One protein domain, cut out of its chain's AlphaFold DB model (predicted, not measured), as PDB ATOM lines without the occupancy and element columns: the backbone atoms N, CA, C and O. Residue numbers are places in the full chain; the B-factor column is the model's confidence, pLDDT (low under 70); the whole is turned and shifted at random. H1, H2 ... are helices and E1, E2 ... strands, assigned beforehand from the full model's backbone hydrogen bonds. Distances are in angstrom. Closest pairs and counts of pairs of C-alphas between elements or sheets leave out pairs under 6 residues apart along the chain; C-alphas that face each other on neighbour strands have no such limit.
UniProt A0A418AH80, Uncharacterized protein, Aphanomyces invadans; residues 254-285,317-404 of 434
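This is residues 254 to 285 and 317 to 404 of the 434 residues of an uncharacterized protein of Aphanomyces invadans (UniProt A0A418AH80). Three long helices run nearly along one another as a staggered, elongated group: H1 is in the middle with H2 on one side of it and H3 on another, and H3 is shifted lengthwise toward the small end of the model. There, beyond the last turn of H3, the backbone turns back into the short helix H4, and the printed part ends in a tail with the strand E1, while residues 344 to 349 stick out of the loop between H2 and H3. The printed part has 120 residues, with four named helices and one named strand in the order H1, H2, H3, H4, E1; its class is mostly helix. It is extended, with a radius of gyration of the C-alphas of 21.0 A, and its spans of 73 by 36 by 24 A only just make it a rod.

The longest helix by residues is H1, residues 258 to 285. It touches H2, residues 317 to 340, closest at the C-alphas of Gly 264 and Phe 337, 6.1 A apart. These two run opposite ways at a shallow tilt of 17 degrees. H1 also touches H3, residues 356 to 380, closest at the C-alphas of Leu 261 and Leu 366, 6.9 A apart. They run opposite ways at a shallow tilt of 11 degrees, with their centres 18.8 A apart. H2 and H3 are apart. With residues 378 to 379 alone, H3 only just touches H4, residues 389 to 396: 3 pairs of C-alphas lie within 8 A, the closest being Met 378 and Ala 396, 6.5 A apart. H3 and H4 run opposite ways at a steep tilt of 60 degrees. E1, residues 401 to 403, pairs with no named strand and is apart from H1, H2, H3 and H4. In H1, H2, H3 and H4 every O i to N i+4 pair is within hydrogen-bond range.

H1 begins at C-alpha 258 (-23.552, 43.960, -46.934) and measures 40.9 A from first to last C-alpha. H2 measures 34.9 A and H3 36.4 A; H3 ends at C-alpha 380 (-12.726, 53.854, -54.314). H4 is 10.5 A long, and E1 is 6.8 A long and ends at C-alpha 403 (-26.078, 74.476, -68.254).

The two C-alphas farthest apart are those of Ser 317 and Asp 386, 73.3 A. Residues 286 to 316 are not printed, and C-alphas 285 and 317 are 10.8 A apart across this cut. H2 to H3 is a long link of 15 residues, H3 to H4 a short one of 8, and H4 to E1 a tight one of 4. Residues 344 to 349 and 385 to 390 stand free, of which 389 to 390 belong to H4. The mean pLDDT of the printed part is 80.2; 26 residues are under 70, among them 254 to 256, 378 to 394 and 396 to 399.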
ATOM      1  N   GLY A 254     -16.859  50.258 -38.820       47.22
ATOM      2  CA  GLY A 254     -15.824  49.463 -39.482       47.22
ATOM      3  C   GLY A 254     -16.432  48.766 -40.668       47.22
ATOM      4  O   GLY A 254     -17.479  48.181 -40.452       47.22
ATOM      5  N   LYS A 255     -15.812  48.873 -41.859       59.88
ATOM      6  CA  LYS A 255     -16.286  48.341 -43.153       59.88
ATOM      7  C   LYS A 255     -17.309  47.215 -42.957       59.88
ATOM      8  O   LYS A 255     -16.924  46.045 -42.906       59.88
ATOM      9  N   LEU A 256     -18.587  47.559 -42.777       66.12
ATOM     10  CA  LEU A 256     -19.587  46.530 -42.551       66.12
ATOM     11  C   LEU A 256     -19.829  45.914 -43.906       66.12
ATOM     12  O   LEU A 256     -20.087  46.611 -44.880       66.12
ATOM     13  N   SER A 257     -19.700  44.598 -43.989       75.12
ATOM     14  CA  SER A 257     -20.115  43.924 -45.210       75.12
ATOM     15  C   SER A 257     -21.630  44.077 -45.381       75.12
ATOM     16  O   SER A 257     -22.370  44.072 -44.393       75.12
ATOM     17  N   LYS A 258     -22.113  44.079 -46.629       78.19
ATOM     18  CA  LYS A 258     -23.552  43.960 -46.934       78.19
ATOM     19  C   LYS A 258     -24.236  42.839 -46.135       78.19
ATOM     20  O   LYS A 258     -25.374  42.986 -45.706       78.19
ATOM     21  N   GLY A 259     -23.529  41.730 -45.892       83.31
ATOM     22  CA  GLY A 259     -24.032  40.618 -45.081       83.31
ATOM     23  C   GLY A 259     -24.178  40.949 -43.591       83.31
ATOM     24  O   GLY A 259     -25.078  40.432 -42.936       83.31
ATOM     25  N   GLN A 260     -23.328  41.819 -43.049       84.69
ATOM     26  CA  GLN A 260     -23.408  42.298 -41.669       84.69
ATOM     27  C   GLN A 260     -24.569  43.286 -41.492       84.69
ATOM     28  O   GLN A 260     -25.326  43.149 -40.535       84.69
ATOM     29  N   LEU A 261     -24.774  44.200 -42.451       85.69
ATOM     30  CA  LEU A 261     -25.940  45.097 -42.475       85.69
ATOM     31  C   LEU A 261     -27.252  44.312 -42.600       85.69
ATOM     32  O   LEU A 261     -28.169  44.524 -41.810       85.69
ATOM     33  N   ALA A 262     -27.324  43.336 -43.512       88.62
ATOM     34  CA  ALA A 262     -28.505  42.485 -43.681       88.62
ATOM     35  C   ALA A 262     -28.865  41.712 -42.399       88.62
ATOM     36  O   ALA A 262     -30.034  41.629 -42.024       88.62
ATOM     37  N   LYS A 263     -27.859  41.189 -41.686       91.88
ATOM     38  CA  LYS A 263     -28.051  40.563 -40.369       91.88
ATOM     39  C   LYS A 263     -28.534  41.573 -39.321       91.88
ATOM     40  O   LYS A 263     -29.422  41.241 -38.545       91.88
ATOM     41  N   GLY A 264     -28.005  42.798 -39.329       91.69
ATOM     42  CA  GLY A 264     -28.469  43.890 -38.467       91.69
ATOM     43  C   GLY A 264     -29.957  44.185 -38.662       91.69
ATOM     44  O   GLY A 264     -30.712  44.177 -37.690       91.69
ATOM     45  N   TYR A 265     -30.395  44.341 -39.915       93.56
ATOM     46  CA  TYR A 265     -31.809  44.528 -40.253       93.56
ATOM     47  C   TYR A 265     -32.681  43.345 -39.813       93.56
ATOM     48  O   TYR A 265     -33.754  43.558 -39.252       93.56
ATOM     49  N   ALA A 266     -32.219  42.105 -39.998       94.62
ATOM     50  CA  ALA A 266     -32.955  40.917 -39.560       94.62
ATOM     51  C   ALA A 266     -33.157  40.877 -38.031       94.62
ATOM     52  O   ALA A 266     -34.238  40.518 -37.547       94.62
ATOM     53  N   ILE A 267     -32.145  41.288 -37.258       94.00
ATOM     54  CA  ILE A 267     -32.251  41.382 -35.797       94.00
ATOM     55  C   ILE A 267     -33.252  42.475 -35.404       94.00
ATOM     56  O   ILE A 267     -34.135  42.212 -34.586       94.00
ATOM     57  N   LEU A 268     -33.175  43.667 -36.009       93.69
ATOM     58  CA  LEU A 268     -34.120  44.758 -35.732       93.69
ATOM     59  C   LEU A 268     -35.563  44.390 -36.111       93.69
ATOM     60  O   LEU A 268     -36.486  44.709 -35.363       93.69
ATOM     61  N   HIS A 269     -35.769  43.650 -37.203       94.56
ATOM     62  CA  HIS A 269     -37.081  43.111 -37.563       94.56
ATOM     63  C   HIS A 269     -37.612  42.169 -36.475       94.56
ATOM     64  O   HIS A 269     -38.735  42.317 -36.002       94.56
ATOM     65  N   THR A 270     -36.769  41.255 -35.991       95.12
ATOM     66  CA  THR A 270     -37.144  40.316 -34.923       95.12
ATOM     67  C   THR A 270     -37.438  41.037 -33.598       95.12
ATOM     68  O   THR A 270     -38.303  40.608 -32.823       95.12
ATOM     69  N   ILE A 271     -36.730  42.137 -33.314       94.06
ATOM     70  CA  ILE A 271     -37.013  43.026 -32.179       94.06
ATOM     71  C   ILE A 271     -38.386  43.681 -32.359       94.06
ATOM     72  O   ILE A 271     -39.185  43.635 -31.426       94.06
ATOM     73  N   SER A 272     -38.694  44.198 -33.553       95.06
ATOM     74  CA  SER A 272     -40.009  44.764 -33.889       95.06
ATOM     75  C   SER A 272     -41.141  43.770 -33.623       95.06
ATOM     76  O   SER A 272     -42.067  44.073 -32.870       95.06
ATOM     77  N   ASP A 273     -41.014  42.542 -34.133       94.75
ATOM     78  CA  ASP A 273     -42.000  41.474 -33.930       94.75
ATOM     79  C   ASP A 273     -42.200  41.164 -32.439       94.75
ATOM     80  O   ASP A 273     -43.318  40.949 -31.966       94.75
ATOM     81  N   THR A 274     -41.109  41.173 -31.669       92.44
ATOM     82  CA  THR A 274     -41.150  40.901 -30.228       92.44
ATOM     83  C   THR A 274     -41.796  42.053 -29.448       92.44
ATOM     84  O   THR A 274     -42.545  41.794 -28.504       92.44
ATOM     85  N   LEU A 275     -41.564  43.311 -29.841       92.94
ATOM     86  CA  LEU A 275     -42.209  44.492 -29.253       92.94
ATOM     87  C   LEU A 275     -43.709  44.541 -29.562       92.94
ATOM     88  O   LEU A 275     -44.513  44.807 -28.664       92.94
ATOM     89  N   ASN A 276     -44.097  44.217 -30.796       92.81
ATOM     90  CA  ASN A 276     -45.500  44.111 -31.191       92.81
ATOM     91  C   ASN A 276     -46.208  43.020 -30.375       92.81
ATOM     92  O   ASN A 276     -47.245  43.283 -29.770       92.81
ATOM     93  N   ALA A 277     -45.586  41.845 -30.225       90.50
ATOM     94  CA  ALA A 277     -46.131  40.768 -29.401       90.50
ATOM     95  C   ALA A 277     -46.297  41.165 -27.919       90.50
ATOM     96  O   ALA A 277     -47.284  40.783 -27.292       90.50
ATOM     97  N   ILE A 278     -45.357  41.926 -27.339       89.69
ATOM     98  CA  ILE A 278     -45.499  42.456 -25.969       89.69
ATOM     99  C   ILE A 278     -46.681  43.422 -25.890       89.69
ATOM    100  O   ILE A 278     -47.525  43.273 -25.008       89.69
ATOM    101  N   THR A 279     -46.779  44.347 -26.843       89.62
ATOM    102  CA  THR A 279     -47.861  45.337 -26.907       89.62
ATOM    103  C   THR A 279     -49.233  44.663 -27.018       89.62
ATOM    104  O   THR A 279     -50.173  45.042 -26.318       89.62
ATOM    105  N   ASP A 280     -49.357  43.620 -27.840       87.81
ATOM    106  CA  ASP A 280     -50.607  42.876 -28.026       87.81
ATOM    107  C   ASP A 280     -50.993  42.054 -26.788       87.81
ATOM    108  O   ASP A 280     -52.173  41.979 -26.424       87.81
ATOM    109  N   MET A 281     -50.008  41.483 -26.087       85.44
ATOM    110  CA  MET A 281     -50.227  40.801 -24.806       85.44
ATOM    111  C   MET A 281     -50.675  41.775 -23.705       85.44
ATOM    112  O   MET A 281     -51.563  41.444 -22.918       85.44
ATOM    113  N   GLU A 282     -50.108  42.982 -23.659       84.25
ATOM    114  CA  GLU A 282     -50.474  44.026 -22.693       84.25
ATOM    115  C   GLU A 282     -51.866  44.622 -22.978       84.25
ATOM    116  O   GLU A 282     -52.653  44.826 -22.046       84.25
ATOM    117  N   ARG A 283     -52.226  44.798 -24.258       83.31
ATOM    118  CA  ARG A 283     -53.586  45.173 -24.694       83.31
ATOM    119  C   ARG A 283     -54.619  44.100 -24.346       83.31
ATOM    120  O   ARG A 283     -55.684  44.404 -23.817       83.31
ATOM    121  N   SER A 284     -54.294  42.829 -24.573       76.62
ATOM    122  CA  SER A 284     -55.186  41.706 -24.245       76.62
ATOM    123  C   SER A 284     -55.426  41.565 -22.734       76.62
ATOM    124  O   SER A 284     -56.491  41.113 -22.310       76.62
ATOM    125  N   ALA A 285     -54.467  41.985 -21.903       68.81
ATOM    126  CA  ALA A 285     -54.622  42.016 -20.452       68.81
ATOM    127  C   ALA A 285     -55.567  43.139 -19.977       68.81
ATOM    128  O   ALA A 285     -56.328  42.933 -19.028       68.81
ATOM    129  N   SER A 317     -50.997  35.374 -14.382       72.81
ATOM    130  CA  SER A 317     -49.664  34.834 -14.081       72.81
ATOM    131  C   SER A 317     -48.965  34.280 -15.333       72.81
ATOM    132  O   SER A 317     -47.778  34.533 -15.547       72.81
ATOM    133  N   ALA A 318     -49.709  33.599 -16.213       78.38
ATOM    134  CA  ALA A 318     -49.194  33.083 -17.481       78.38
ATOM    135  C   ALA A 318     -48.785  34.205 -18.453       78.38
ATOM    136  O   ALA A 318     -47.698  34.143 -19.024       78.38
ATOM    137  N   VAL A 319     -49.596  35.264 -18.582       81.31
ATOM    138  CA  VAL A 319     -49.261  36.444 -19.404       81.31
ATOM    139  C   VAL A 319     -48.011  37.144 -18.867       81.31
ATOM    140  O   VAL A 319     -47.100  37.443 -19.633       81.31
ATOM    141  N   LYS A 320     -47.897  37.328 -17.544       83.56
ATOM    142  CA  LYS A 320     -46.709  37.937 -16.923       83.56
ATOM    143  C   LYS A 320     -45.434  37.116 -17.166       83.56
ATOM    144  O   LYS A 320     -44.383  37.691 -17.439       83.56
ATOM    145  N   SER A 321     -45.535  35.788 -17.101       85.44
ATOM    146  CA  SER A 321     -44.435  34.870 -17.429       85.44
ATOM    147  C   SER A 321     -44.027  34.967 -18.908       85.44
ATOM    148  O   SER A 321     -42.842  35.061 -19.229       85.44
ATOM    149  N   GLN A 322     -45.004  35.044 -19.815       86.56
ATOM    150  CA  GLN A 322     -44.755  35.163 -21.251       86.56
ATOM    151  C   GLN A 322     -44.135  36.518 -21.631       86.56
ATOM    152  O   GLN A 322     -43.181  36.562 -22.406       86.56
ATOM    153  N   VAL A 323     -44.594  37.618 -21.025       87.75
ATOM    154  CA  VAL A 323     -43.987  38.950 -21.189       87.75
ATOM    155  C   VAL A 323     -42.546  38.960 -20.670       87.75
ATOM    156  O   VAL A 323     -41.661  39.489 -21.338       87.75
ATOM    157  N   ALA A 324     -42.269  38.325 -19.525       88.56
ATOM    158  CA  ALA A 324     -40.903  38.199 -19.009       88.56
ATOM    159  C   ALA A 324     -39.984  37.431 -19.979       88.56
ATOM    160  O   ALA A 324     -38.837  37.830 -20.190       88.56
ATOM    161  N   LYS A 325     -40.501  36.383 -20.634       92.06
ATOM    162  CA  LYS A 325     -39.781  35.638 -21.676       92.06
ATOM    163  C   LYS A 325     -39.482  36.505 -22.904       92.06
ATOM    164  O   LYS A 325     -38.357  36.474 -23.403       92.06
ATOM    165  N   CYS A 326     -40.439  37.311 -23.365       89.94
ATOM    166  CA  CYS A 326     -40.213  38.248 -24.469       89.94
ATOM    167  C   CYS A 326     -39.194  39.337 -24.105       89.94
ATOM    168  O   CYS A 326     -38.311  39.620 -24.908       89.94
ATOM    169  N   LYS A 327     -39.227  39.881 -22.881       91.12
ATOM    170  CA  LYS A 327     -38.214  40.843 -22.404       91.12
ATOM    171  C   LYS A 327     -36.811  40.228 -22.322       91.12
ATOM    172  O   LYS A 327     -35.834  40.874 -22.693       91.12
ATOM    173  N   ALA A 328     -36.697  38.965 -21.908       91.38
ATOM    174  CA  ALA A 328     -35.426  38.240 -21.951       91.38
ATOM    175  C   ALA A 328     -34.927  38.039 -23.396       91.38
ATOM    176  O   ALA A 328     -33.742  38.227 -23.668       91.38
ATOM    177  N   LYS A 329     -35.838  37.730 -24.331       92.81
ATOM    178  CA  LYS A 329     -35.534  37.631 -25.766       92.81
ATOM    179  C   LYS A 329     -35.072  38.974 -26.347       92.81
ATOM    180  O   LYS A 329     -34.073  38.995 -27.057       92.81
ATOM    181  N   LEU A 330     -35.727  40.086 -25.997       92.81
ATOM    182  CA  LEU A 330     -35.311  41.438 -26.401       92.81
ATOM    183  C   LEU A 330     -33.900  41.770 -25.921       92.81
ATOM    184  O   LEU A 330     -33.098  42.285 -26.695       92.81
ATOM    185  N   LYS A 331     -33.569  41.433 -24.670       92.12
ATOM    186  CA  LYS A 331     -32.223  41.645 -24.125       92.12
ATOM    187  C   LYS A 331     -31.162  40.860 -24.902       92.12
ATOM    188  O   LYS A 331     -30.101  41.406 -25.193       92.12
ATOM    189  N   ALA A 332     -31.453  39.608 -25.261       92.00
ATOM    190  CA  ALA A 332     -30.552  38.781 -26.062       92.00
ATOM    191  C   ALA A 332     -30.361  39.346 -27.479       92.00
ATOM    192  O   ALA A 332     -29.226  39.576 -27.887       92.00
ATOM    193  N   LEU A 333     -31.458  39.655 -28.182       92.69
ATOM    194  CA  LEU A 333     -31.425  40.237 -29.531       92.69
ATOM    195  C   LEU A 333     -30.726  41.598 -29.554       92.69
ATOM    196  O   LEU A 333     -29.956  41.885 -30.463       92.69
ATOM    197  N   THR A 334     -30.944  42.427 -28.533       92.81
ATOM    198  CA  THR A 334     -30.267  43.724 -28.422       92.81
ATOM    199  C   THR A 334     -28.760  43.549 -28.223       92.81
ATOM    200  O   THR A 334     -27.963  44.241 -28.851       92.81
ATOM    201  N   SER A 335     -28.349  42.599 -27.377       91.31
ATOM    202  CA  SER A 335     -26.929  42.283 -27.189       91.31
ATOM    203  C   SER A 335     -26.288  41.769 -28.480       91.31
ATOM    204  O   SER A 335     -25.153  42.130 -28.789       91.31
ATOM    205  N   GLU A 336     -27.008  40.945 -29.242       92.19
ATOM    206  CA  GLU A 336     -26.567  40.441 -30.543       92.19
ATOM    207  C   GLU A 336     -26.424  41.579 -31.563       92.19
ATOM    208  O   GLU A 336     -25.384  41.691 -32.212       92.19
ATOM    209  N   PHE A 337     -27.411  42.478 -31.633       92.88
ATOM    210  CA  PHE A 337     -27.379  43.658 -32.494       92.88
ATOM    211  C   PHE A 337     -26.150  44.526 -32.221       92.88
ATOM    212  O   PHE A 337     -25.414  44.857 -33.145       92.88
ATOM    213  N   TYR A 338     -25.880  44.853 -30.956       88.94
ATOM    214  CA  TYR A 338     -24.722  45.670 -30.599       88.94
ATOM    215  C   TYR A 338     -23.395  44.945 -30.819       88.94
ATOM    216  O   TYR A 338     -22.416  45.568 -31.210       88.94
ATOM    217  N   THR A 339     -23.344  43.627 -30.657       86.88
ATOM    218  CA  THR A 339     -22.129  42.869 -30.998       86.88
ATOM    219  C   THR A 339     -21.839  42.922 -32.501       86.88
ATOM    220  O   THR A 339     -20.681  42.925 -32.916       86.88
ATOM    221  N   LEU A 340     -22.890  42.975 -33.322       86.75
ATOM    222  CA  LEU A 340     -22.794  42.971 -34.774       86.75
ATOM    223  C   LEU A 340     -22.561  44.365 -35.367       86.75
ATOM    224  O   LEU A 340     -21.815  44.501 -36.334       86.75
ATOM    225  N   ILE A 341     -23.218  45.391 -34.836       84.94
ATOM    226  CA  ILE A 341     -23.216  46.742 -35.394       84.94
ATOM    227  C   ILE A 341     -22.346  47.649 -34.517       84.94
ATOM    228  O   ILE A 341     -22.627  47.787 -33.319       84.94
ATOM    229  N   PRO A 342     -21.296  48.278 -35.084       79.50
ATOM    230  CA  PRO A 342     -20.462  49.222 -34.362       79.50
ATOM    231  C   PRO A 342     -21.297  50.313 -33.699       79.50
ATOM    232  O   PRO A 342     -22.136  50.959 -34.319       79.50
ATOM    233  N   HIS A 343     -21.029  50.520 -32.422       77.88
ATOM    234  CA  HIS A 343     -21.706  51.484 -31.576       77.88
ATOM    235  C   HIS A 343     -20.687  52.026 -30.568       77.88
ATOM    236  O   HIS A 343     -19.647  51.410 -30.328       77.88
ATOM    237  N   ASN A 344     -20.982  53.165 -29.948       73.12
ATOM    238  CA  ASN A 344     -20.158  53.706 -28.874       73.12
ATOM    239  C   ASN A 344     -21.040  54.037 -27.668       73.12
ATOM    240  O   ASN A 344     -21.834  54.972 -27.721       73.12
ATOM    241  N   PHE A 345     -20.882  53.275 -26.586       72.75
ATOM    242  CA  PHE A 345     -21.529  53.537 -25.294       72.75
ATOM    243  C   PHE A 345     -20.546  54.082 -24.244       72.75
ATOM    244  O   PHE A 345     -20.906  54.258 -23.079       72.75
ATOM    245  N   GLY A 346     -19.289  54.348 -24.616       73.81
ATOM    246  CA  GLY A 346     -18.239  54.720 -23.670       73.81
ATOM    247  C   GLY A 346     -18.053  53.665 -22.574       73.81
ATOM    248  O   GLY A 346     -17.902  52.482 -22.862       73.81
ATOM    249  N   MET A 347     -18.077  54.097 -21.310       70.00
ATOM    250  CA  MET A 347     -17.968  53.223 -20.128       70.00
ATOM    251  C   MET A 347     -19.330  52.707 -19.626       70.00
ATOM    252  O   MET A 347     -19.404  52.120 -18.547       70.00
ATOM    253  N   SER A 348     -20.416  52.966 -20.361       73.12
ATOM    254  CA  SER A 348     -21.765  52.549 -19.977       73.12
ATOM    255  C   SER A 348     -22.154  51.210 -20.607       73.12
ATOM    256  O   SER A 348     -21.636  50.813 -21.652       73.12
ATOM    257  N   LEU A 349     -23.063  50.491 -19.945       75.00
ATOM    258  CA  LEU A 349     -23.618  49.247 -20.469       75.00
ATOM    259  C   LEU A 349     -24.565  49.541 -21.646       75.00
ATOM    260  O   LEU A 349     -25.331  50.504 -21.568       75.00
ATOM    261  N   PRO A 350     -24.578  48.697 -22.694       81.94
ATOM    262  CA  PRO A 350     -25.504  48.851 -23.812       81.94
ATOM    263  C   PRO A 350     -26.981  48.862 -23.361       81.94
ATOM    264  O   PRO A 350     -27.402  47.924 -22.672       81.94
ATOM    265  N   PRO A 351     -27.787  49.870 -23.750       88.31
ATOM    266  CA  PRO A 351     -29.200  49.954 -23.379       88.31
ATOM    267  C   PRO A 351     -30.064  48.986 -24.200       88.31
ATOM    268  O   PRO A 351     -29.888  48.873 -25.412       88.31
ATOM    269  N   VAL A 352     -31.013  48.296 -23.560       90.12
ATOM    270  CA  VAL A 352     -31.931  47.370 -24.251       90.12
ATOM    271  C   VAL A 352     -32.860  48.158 -25.177       90.12
ATOM    272  O   VAL A 352     -33.424  49.143 -24.731       90.12
ATOM    273  N   ILE A 353     -33.045  47.708 -26.424       91.19
ATOM    274  CA  ILE A 353     -33.990  48.320 -27.367       91.19
ATOM    275  C   ILE A 353     -35.382  47.817 -26.986       91.19
ATOM    276  O   ILE A 353     -35.784  46.716 -27.377       91.19
ATOM    277  N   ASP A 354     -36.086  48.585 -26.158       89.50
ATOM    278  CA  ASP A 354     -37.386  48.193 -25.600       89.50
ATOM    279  C   ASP A 354     -38.551  49.091 -26.037       89.50
ATOM    280  O   ASP A 354     -39.708  48.817 -25.708       89.50
ATOM    281  N   SER A 355     -38.264  50.109 -26.850       89.56
ATOM    282  CA  SER A 355     -39.249  51.050 -27.371       89.56
ATOM    283  C   SER A 355     -39.221  51.144 -28.898       89.56
ATOM    284  O   SER A 355     -38.191  50.976 -29.555       89.56
ATOM    285  N   VAL A 356     -40.375  51.470 -29.485       88.19
ATOM    286  CA  VAL A 356     -40.507  51.689 -30.937       88.19
ATOM    287  C   VAL A 356     -39.684  52.901 -31.392       88.19
ATOM    288  O   VAL A 356     -39.162  52.909 -32.503       88.19
ATOM    289  N   SER A 357     -39.539  53.918 -30.540       83.94
ATOM    290  CA  SER A 357     -38.694  55.090 -30.797       83.94
ATOM    291  C   SER A 357     -37.216  54.729 -30.913       83.94
ATOM    292  O   SER A 357     -36.561  55.156 -31.858       83.94
ATOM    293  N   GLU A 358     -36.692  53.911 -30.000       85.56
ATOM    294  CA  GLU A 358     -35.297  53.468 -30.072       85.56
ATOM    295  C   GLU A 358     -35.056  52.556 -31.270       85.56
ATOM    296  O   GLU A 358     -34.032  52.689 -31.935       85.56
ATOM    297  N   LEU A 359     -36.009  51.671 -31.580       88.94
ATOM    298  CA  LEU A 359     -35.947  50.823 -32.765       88.94
ATOM    299  C   LEU A 359     -35.826  51.655 -34.051       88.94
ATOM    300  O   LEU A 359     -34.990  51.335 -34.892       88.94
ATOM    301  N   LYS A 360     -36.614  52.733 -34.184       86.50
ATOM    302  CA  LYS A 360     -36.524  53.665 -35.321       86.50
ATOM    303  C   LYS A 360     -35.141  54.301 -35.419       86.50
ATOM    304  O   LYS A 360     -34.504  54.170 -36.451       86.50
ATOM    305  N   LEU A 361     -34.615  54.829 -34.313       84.50
ATOM    306  CA  LEU A 361     -33.257  55.388 -34.289       84.50
ATOM    307  C   LEU A 361     -32.184  54.369 -34.715       84.50
ATOM    308  O   LEU A 361     -31.172  54.744 -35.301       84.50
ATOM    309  N   LYS A 362     -32.365  53.076 -34.409       88.12
ATOM    310  CA  LYS A 362     -31.434  52.024 -34.856       88.12
ATOM    311  C   LYS A 362     -31.605  51.655 -36.330       88.12
ATOM    312  O   LYS A 362     -30.618  51.263 -36.946       88.12
ATOM    313  N   LEU A 363     -32.812  51.768 -36.880       87.81
ATOM    314  CA  LEU A 363     -33.057  51.605 -38.315       87.81
ATOM    315  C   LEU A 363     -32.418  52.749 -39.103       87.81
ATOM    316  O   LEU A 363     -31.655  52.470 -40.023       87.81
ATOM    317  N   ASP A 364     -32.634  53.991 -38.665       82.25
ATOM    318  CA  ASP A 364     -32.037  55.187 -39.268       82.25
ATOM    319  C   ASP A 364     -30.500  55.093 -39.240       82.25
ATOM    320  O   ASP A 364     -29.819  55.380 -40.220       82.25
ATOM    321  N   LEU A 365     -29.931  54.594 -38.133       82.44
ATOM    322  CA  LEU A 365     -28.496  54.326 -38.035       82.44
ATOM    323  C   LEU A 365     -28.010  53.337 -39.109       82.44
ATOM    324  O   LEU A 365     -26.979  53.587 -39.730       82.44
ATOM    325  N   LEU A 366     -28.708  52.214 -39.325       84.12
ATOM    326  CA  LEU A 366     -28.313  51.236 -40.348       84.12
ATOM    327  C   LEU A 366     -28.413  51.804 -41.767       84.12
ATOM    328  O   LEU A 366     -27.571  51.467 -42.598       84.12
ATOM    329  N   GLU A 367     -29.409  52.651 -42.026       83.00
ATOM    330  CA  GLU A 367     -29.595  53.328 -43.311       83.00
ATOM    331  C   GLU A 367     -28.421  54.267 -43.603       83.00
ATOM    332  O   GLU A 367     -27.720  54.088 -44.598       83.00
ATOM    333  N   VAL A 368     -28.086  55.141 -42.649       80.81
ATOM    334  CA  VAL A 368     -26.909  56.020 -42.747       80.81
ATOM    335  C   VAL A 368     -25.627  55.209 -42.964       80.81
ATOM    336  O   VAL A 368     -24.770  55.575 -43.769       80.81
ATOM    337  N   MET A 369     -25.471  54.080 -42.268       77.12
ATOM    338  CA  MET A 369     -24.296  53.217 -42.423       77.12
ATOM    339  C   MET A 369     -24.220  52.557 -43.808       77.12
ATOM    340  O   MET A 369     -23.115  52.380 -44.330       77.12
ATOM    341  N   ALA A 370     -25.359  52.212 -44.411       80.50
ATOM    342  CA  ALA A 370     -25.425  51.676 -45.767       80.50
ATOM    343  C   ALA A 370     -25.060  52.738 -46.818       80.50
ATOM    344  O   ALA A 370     -24.271  52.456 -47.726       80.50
ATOM    345  N   ASP A 371     -25.551  53.967 -46.653       77.75
ATOM    346  CA  ASP A 371     -25.261  55.090 -47.550       77.75
ATOM    347  C   ASP A 371     -23.779  55.476 -47.525       77.75
ATOM    348  O   ASP A 371     -23.158  55.712 -48.568       77.75
ATOM    349  N   VAL A 372     -23.164  55.460 -46.339       75.25
ATOM    350  CA  VAL A 372     -21.720  55.682 -46.187       75.25
ATOM    351  C   VAL A 372     -20.916  54.593 -46.906       75.25
ATOM    352  O   VAL A 372     -19.930  54.907 -47.576       75.25
ATOM    353  N   GLU A 373     -21.328  53.320 -46.828       73.38
ATOM    354  CA  GLU A 373     -20.656  52.220 -47.540       73.38
ATOM    355  C   GLU A 373     -20.751  52.391 -49.063       73.38
ATOM    356  O   GLU A 373     -19.758  52.204 -49.776       73.38
ATOM    357  N   LEU A 374     -21.934  52.755 -49.567       72.44
ATOM    358  CA  LEU A 374     -22.158  53.014 -50.987       72.44
ATOM    359  C   LEU A 374     -21.272  54.164 -51.477       72.44
ATOM    360  O   LEU A 374     -20.541  54.004 -52.456       72.44
ATOM    361  N   THR A 375     -21.262  55.272 -50.738       68.00
ATOM    362  CA  THR A 375     -20.447  56.456 -51.040       68.00
ATOM    363  C   THR A 375     -18.961  56.104 -51.092       68.00
ATOM    364  O   THR A 375     -18.250  56.477 -52.026       68.00
ATOM    365  N   HIS A 376     -18.474  55.311 -50.135       70.69
ATOM    366  CA  HIS A 376     -17.069  54.909 -50.094       70.69
ATOM    367  C   HIS A 376     -16.679  54.016 -51.284       70.69
ATOM    368  O   HIS A 376     -15.569  54.133 -51.804       70.69
ATOM    369  N   LYS A 377     -17.589  53.157 -51.761       70.00
ATOM    370  CA  LYS A 377     -17.384  52.347 -52.975       70.00
ATOM    371  C   LYS A 377     -17.346  53.195 -54.243       70.00
ATOM    372  O   LYS A 377     -16.530  52.924 -55.126       70.00
ATOM    373  N   MET A 378     -18.188  54.225 -54.323       66.88
ATOM    374  CA  MET A 378     -18.167  55.180 -55.435       66.88
ATOM    375  C   MET A 378     -16.827  55.927 -55.488       66.88
ATOM    376  O   MET A 378     -16.235  56.036 -56.559       66.88
ATOM    377  N   LEU A 379     -16.292  56.335 -54.330       65.69
ATOM    378  CA  LEU A 379     -14.990  57.009 -54.221       65.69
ATOM    379  C   LEU A 379     -13.789  56.083 -54.497       65.69
ATOM    380  O   LEU A 379     -12.810  56.514 -55.104       65.69
ATOM    381  N   GLU A 380     -13.827  54.811 -54.080       64.88
ATOM    382  CA  GLU A 380     -12.726  53.854 -54.314       64.88
ATOM    383  C   GLU A 380     -12.569  53.460 -55.798       64.88
ATOM    384  O   GLU A 380     -11.472  53.092 -56.221       64.88
ATOM    385  N   THR A 381     -13.633  53.567 -56.600       62.38
ATOM    386  CA  THR A 381     -13.659  53.111 -58.004       62.38
ATOM    387  C   THR A 381     -12.827  53.996 -58.950       62.38
ATOM    388  O   THR A 381     -12.528  53.576 -60.067       62.38
ATOM    389  N   GLN A 382     -12.388  55.192 -58.538       56.53
ATOM    390  CA  GLN A 382     -11.724  56.138 -59.445       56.53
ATOM    391  C   GLN A 382     -10.416  56.711 -58.886       56.53
ATOM    392  O   GLN A 382     -10.389  57.689 -58.145       56.53
ATOM    393  N   ARG A 383      -9.294  56.124 -59.321       53.56
ATOM    394  CA  ARG A 383      -7.944  56.714 -59.219       53.56
ATOM    395  C   ARG A 383      -7.291  56.976 -60.586       53.56
ATOM    396  O   ARG A 383      -6.095  57.239 -60.635       53.56
ATOM    397  N   THR A 384      -8.027  56.866 -61.698       52.78
ATOM    398  CA  THR A 384      -7.416  56.708 -63.035       52.78
ATOM    399  C   THR A 384      -8.121  57.483 -64.155       52.78
ATOM    400  O   THR A 384      -8.518  56.887 -65.155       52.78
ATOM    401  N   THR A 385      -8.280  58.801 -64.031       55.44
ATOM    402  CA  THR A 385      -8.656  59.650 -65.181       55.44
ATOM    403  C   THR A 385      -7.920  60.986 -65.144       55.44
ATOM    404  O   THR A 385      -7.909  61.626 -64.097       55.44
ATOM    405  N   ASP A 386      -7.404  61.442 -66.291       58.81
ATOM    406  CA  ASP A 386      -6.753  62.754 -66.504       58.81
ATOM    407  C   ASP A 386      -7.722  63.964 -66.429       58.81
ATOM    408  O   ASP A 386      -7.386  65.078 -66.830       58.81
ATOM    409  N   ALA A 387      -8.953  63.764 -65.947       63.56
ATOM    410  CA  ALA A 387      -9.966  64.809 -65.809       63.56
ATOM    411  C   ALA A 387      -9.849  65.537 -64.457       63.56
ATOM    412  O   ALA A 387      -9.303  64.994 -63.496       63.56
ATOM    413  N   ASN A 388     -10.415  66.750 -64.361       66.50
ATOM    414  CA  ASN A 388     -10.532  67.455 -63.084       66.50
ATOM    415  C   ASN A 388     -11.210  66.528 -62.047       66.50
ATOM    416  O   ASN A 388     -12.292  66.001 -62.328       66.50
ATOM    417  N   PRO A 389     -10.599  66.309 -60.867       65.31
ATOM    418  CA  PRO A 389     -11.115  65.381 -59.860       65.31
ATOM    419  C   PRO A 389     -12.529  65.733 -59.382       65.31
ATOM    420  O   PRO A 389     -13.300  64.834 -59.059       65.31
ATOM    421  N   VAL A 390     -12.905  67.017 -59.391       64.12
ATOM    422  CA  VAL A 390     -14.266  67.454 -59.044       64.12
ATOM    423  C   VAL A 390     -15.272  66.940 -60.073       64.12
ATOM    424  O   VAL A 390     -16.276  66.334 -59.703       64.12
ATOM    425  N   ASP A 391     -14.974  67.088 -61.363       67.69
ATOM    426  CA  ASP A 391     -15.848  66.604 -62.434       67.69
ATOM    427  C   ASP A 391     -15.939  65.074 -62.442       67.69
ATOM    428  O   ASP A 391     -16.987  64.513 -62.755       67.69
ATOM    429  N   ALA A 392     -14.847  64.381 -62.103       68.75
ATOM    430  CA  ALA A 392     -14.851  62.928 -61.943       68.75
ATOM    431  C   ALA A 392     -15.797  62.496 -60.808       68.75
ATOM    432  O   ALA A 392     -16.643  61.628 -61.024       68.75
ATOM    433  N   HIS A 393     -15.735  63.162 -59.648       66.19
ATOM    434  CA  HIS A 393     -16.642  62.902 -58.528       66.19
ATOM    435  C   HIS A 393     -18.107  63.180 -58.883       66.19
ATOM    436  O   HIS A 393     -18.964  62.350 -58.594       66.19
ATOM    437  N   TYR A 394     -18.406  64.299 -59.550       67.62
ATOM    438  CA  TYR A 394     -19.779  64.603 -59.966       67.62
ATOM    439  C   TYR A 394     -20.313  63.599 -60.989       67.62
ATOM    440  O   TYR A 394     -21.447  63.144 -60.861       67.62
ATOM    441  N   ARG A 395     -19.499  63.178 -61.966       70.19
ATOM    442  CA  ARG A 395     -19.895  62.109 -62.901       70.19
ATOM    443  C   ARG A 395     -20.135  60.782 -62.187       70.19
ATOM    444  O   ARG A 395     -21.014  60.032 -62.603       70.19
ATOM    445  N   ALA A 396     -19.388  60.487 -61.121       68.00
ATOM    446  CA  ALA A 396     -19.580  59.270 -60.336       68.00
ATOM    447  C   ALA A 396     -20.953  59.220 -59.648       68.00
ATOM    448  O   ALA A 396     -21.459  58.125 -59.420       68.00
ATOM    449  N   LEU A 397     -21.585  60.371 -59.385       69.56
ATOM    450  CA  LEU A 397     -22.960  60.436 -58.873       69.56
ATOM    451  C   LEU A 397     -24.011  60.003 -59.910       69.56
ATOM    452  O   LEU A 397     -25.173  59.847 -59.559       69.56
ATOM    453  N   GLY A 398     -23.632  59.813 -61.180       69.56
ATOM    454  CA  GLY A 398     -24.572  59.489 -62.258       69.56
ATOM    455  C   GLY A 398     -25.493  60.654 -62.636       69.56
ATOM    456  O   GLY A 398     -26.453  60.461 -63.377       69.56
ATOM    457  N   VAL A 399     -25.199  61.859 -62.140       68.62
ATOM    458  CA  VAL A 399     -25.998  63.062 -62.372       68.62
ATOM    459  C   VAL A 399     -25.570  63.726 -63.678       68.62
ATOM    460  O   VAL A 399     -24.383  63.959 -63.922       68.62
ATOM    461  N   THR A 400     -26.546  64.063 -64.523       71.56
ATOM    462  CA  THR A 400     -26.302  64.833 -65.750       71.56
ATOM    463  C   THR A 400     -26.368  66.322 -65.431       71.56
ATOM    464  O   THR A 400     -27.431  66.851 -65.120       71.56
ATOM    465  N   LEU A 401     -25.228  67.007 -65.514       70.25
ATOM    466  CA  LEU A 401     -25.151  68.456 -65.337       70.25
ATOM    467  C   LEU A 401     -25.549  69.172 -66.632       70.25
ATOM    468  O   LEU A 401     -24.891  69.008 -67.661       70.25
ATOM    469  N   VAL A 402     -26.588  70.007 -66.570       76.19
ATOM    470  CA  VAL A 402     -27.068  70.799 -67.713       76.19
ATOM    471  C   VAL A 402     -26.802  72.285 -67.446       76.19
ATOM    472  O   VAL A 402     -27.056  72.766 -66.336       76.19
ATOM    473  N   PRO A 403     -26.243  73.038 -68.412       76.12
ATOM    474  CA  PRO A 403     -26.078  74.476 -68.254       76.12
ATOM    475  C   PRO A 403     -27.449  75.161 -68.224       76.12
ATOM    476  O   PRO A 403     -28.276  74.944 -69.106       76.12
ATOM    477  N   ILE A 404     -27.672  76.013 -67.224       78.56
ATOM    478  CA  ILE A 404     -28.877  76.849 -67.148       78.56
ATOM    479  C   ILE A 404     -28.719  78.079 -68.050       78.56
ATOM    480  O   ILE A 404     -27.677  78.739 -68.020       78.56
TER     481      ILE A 404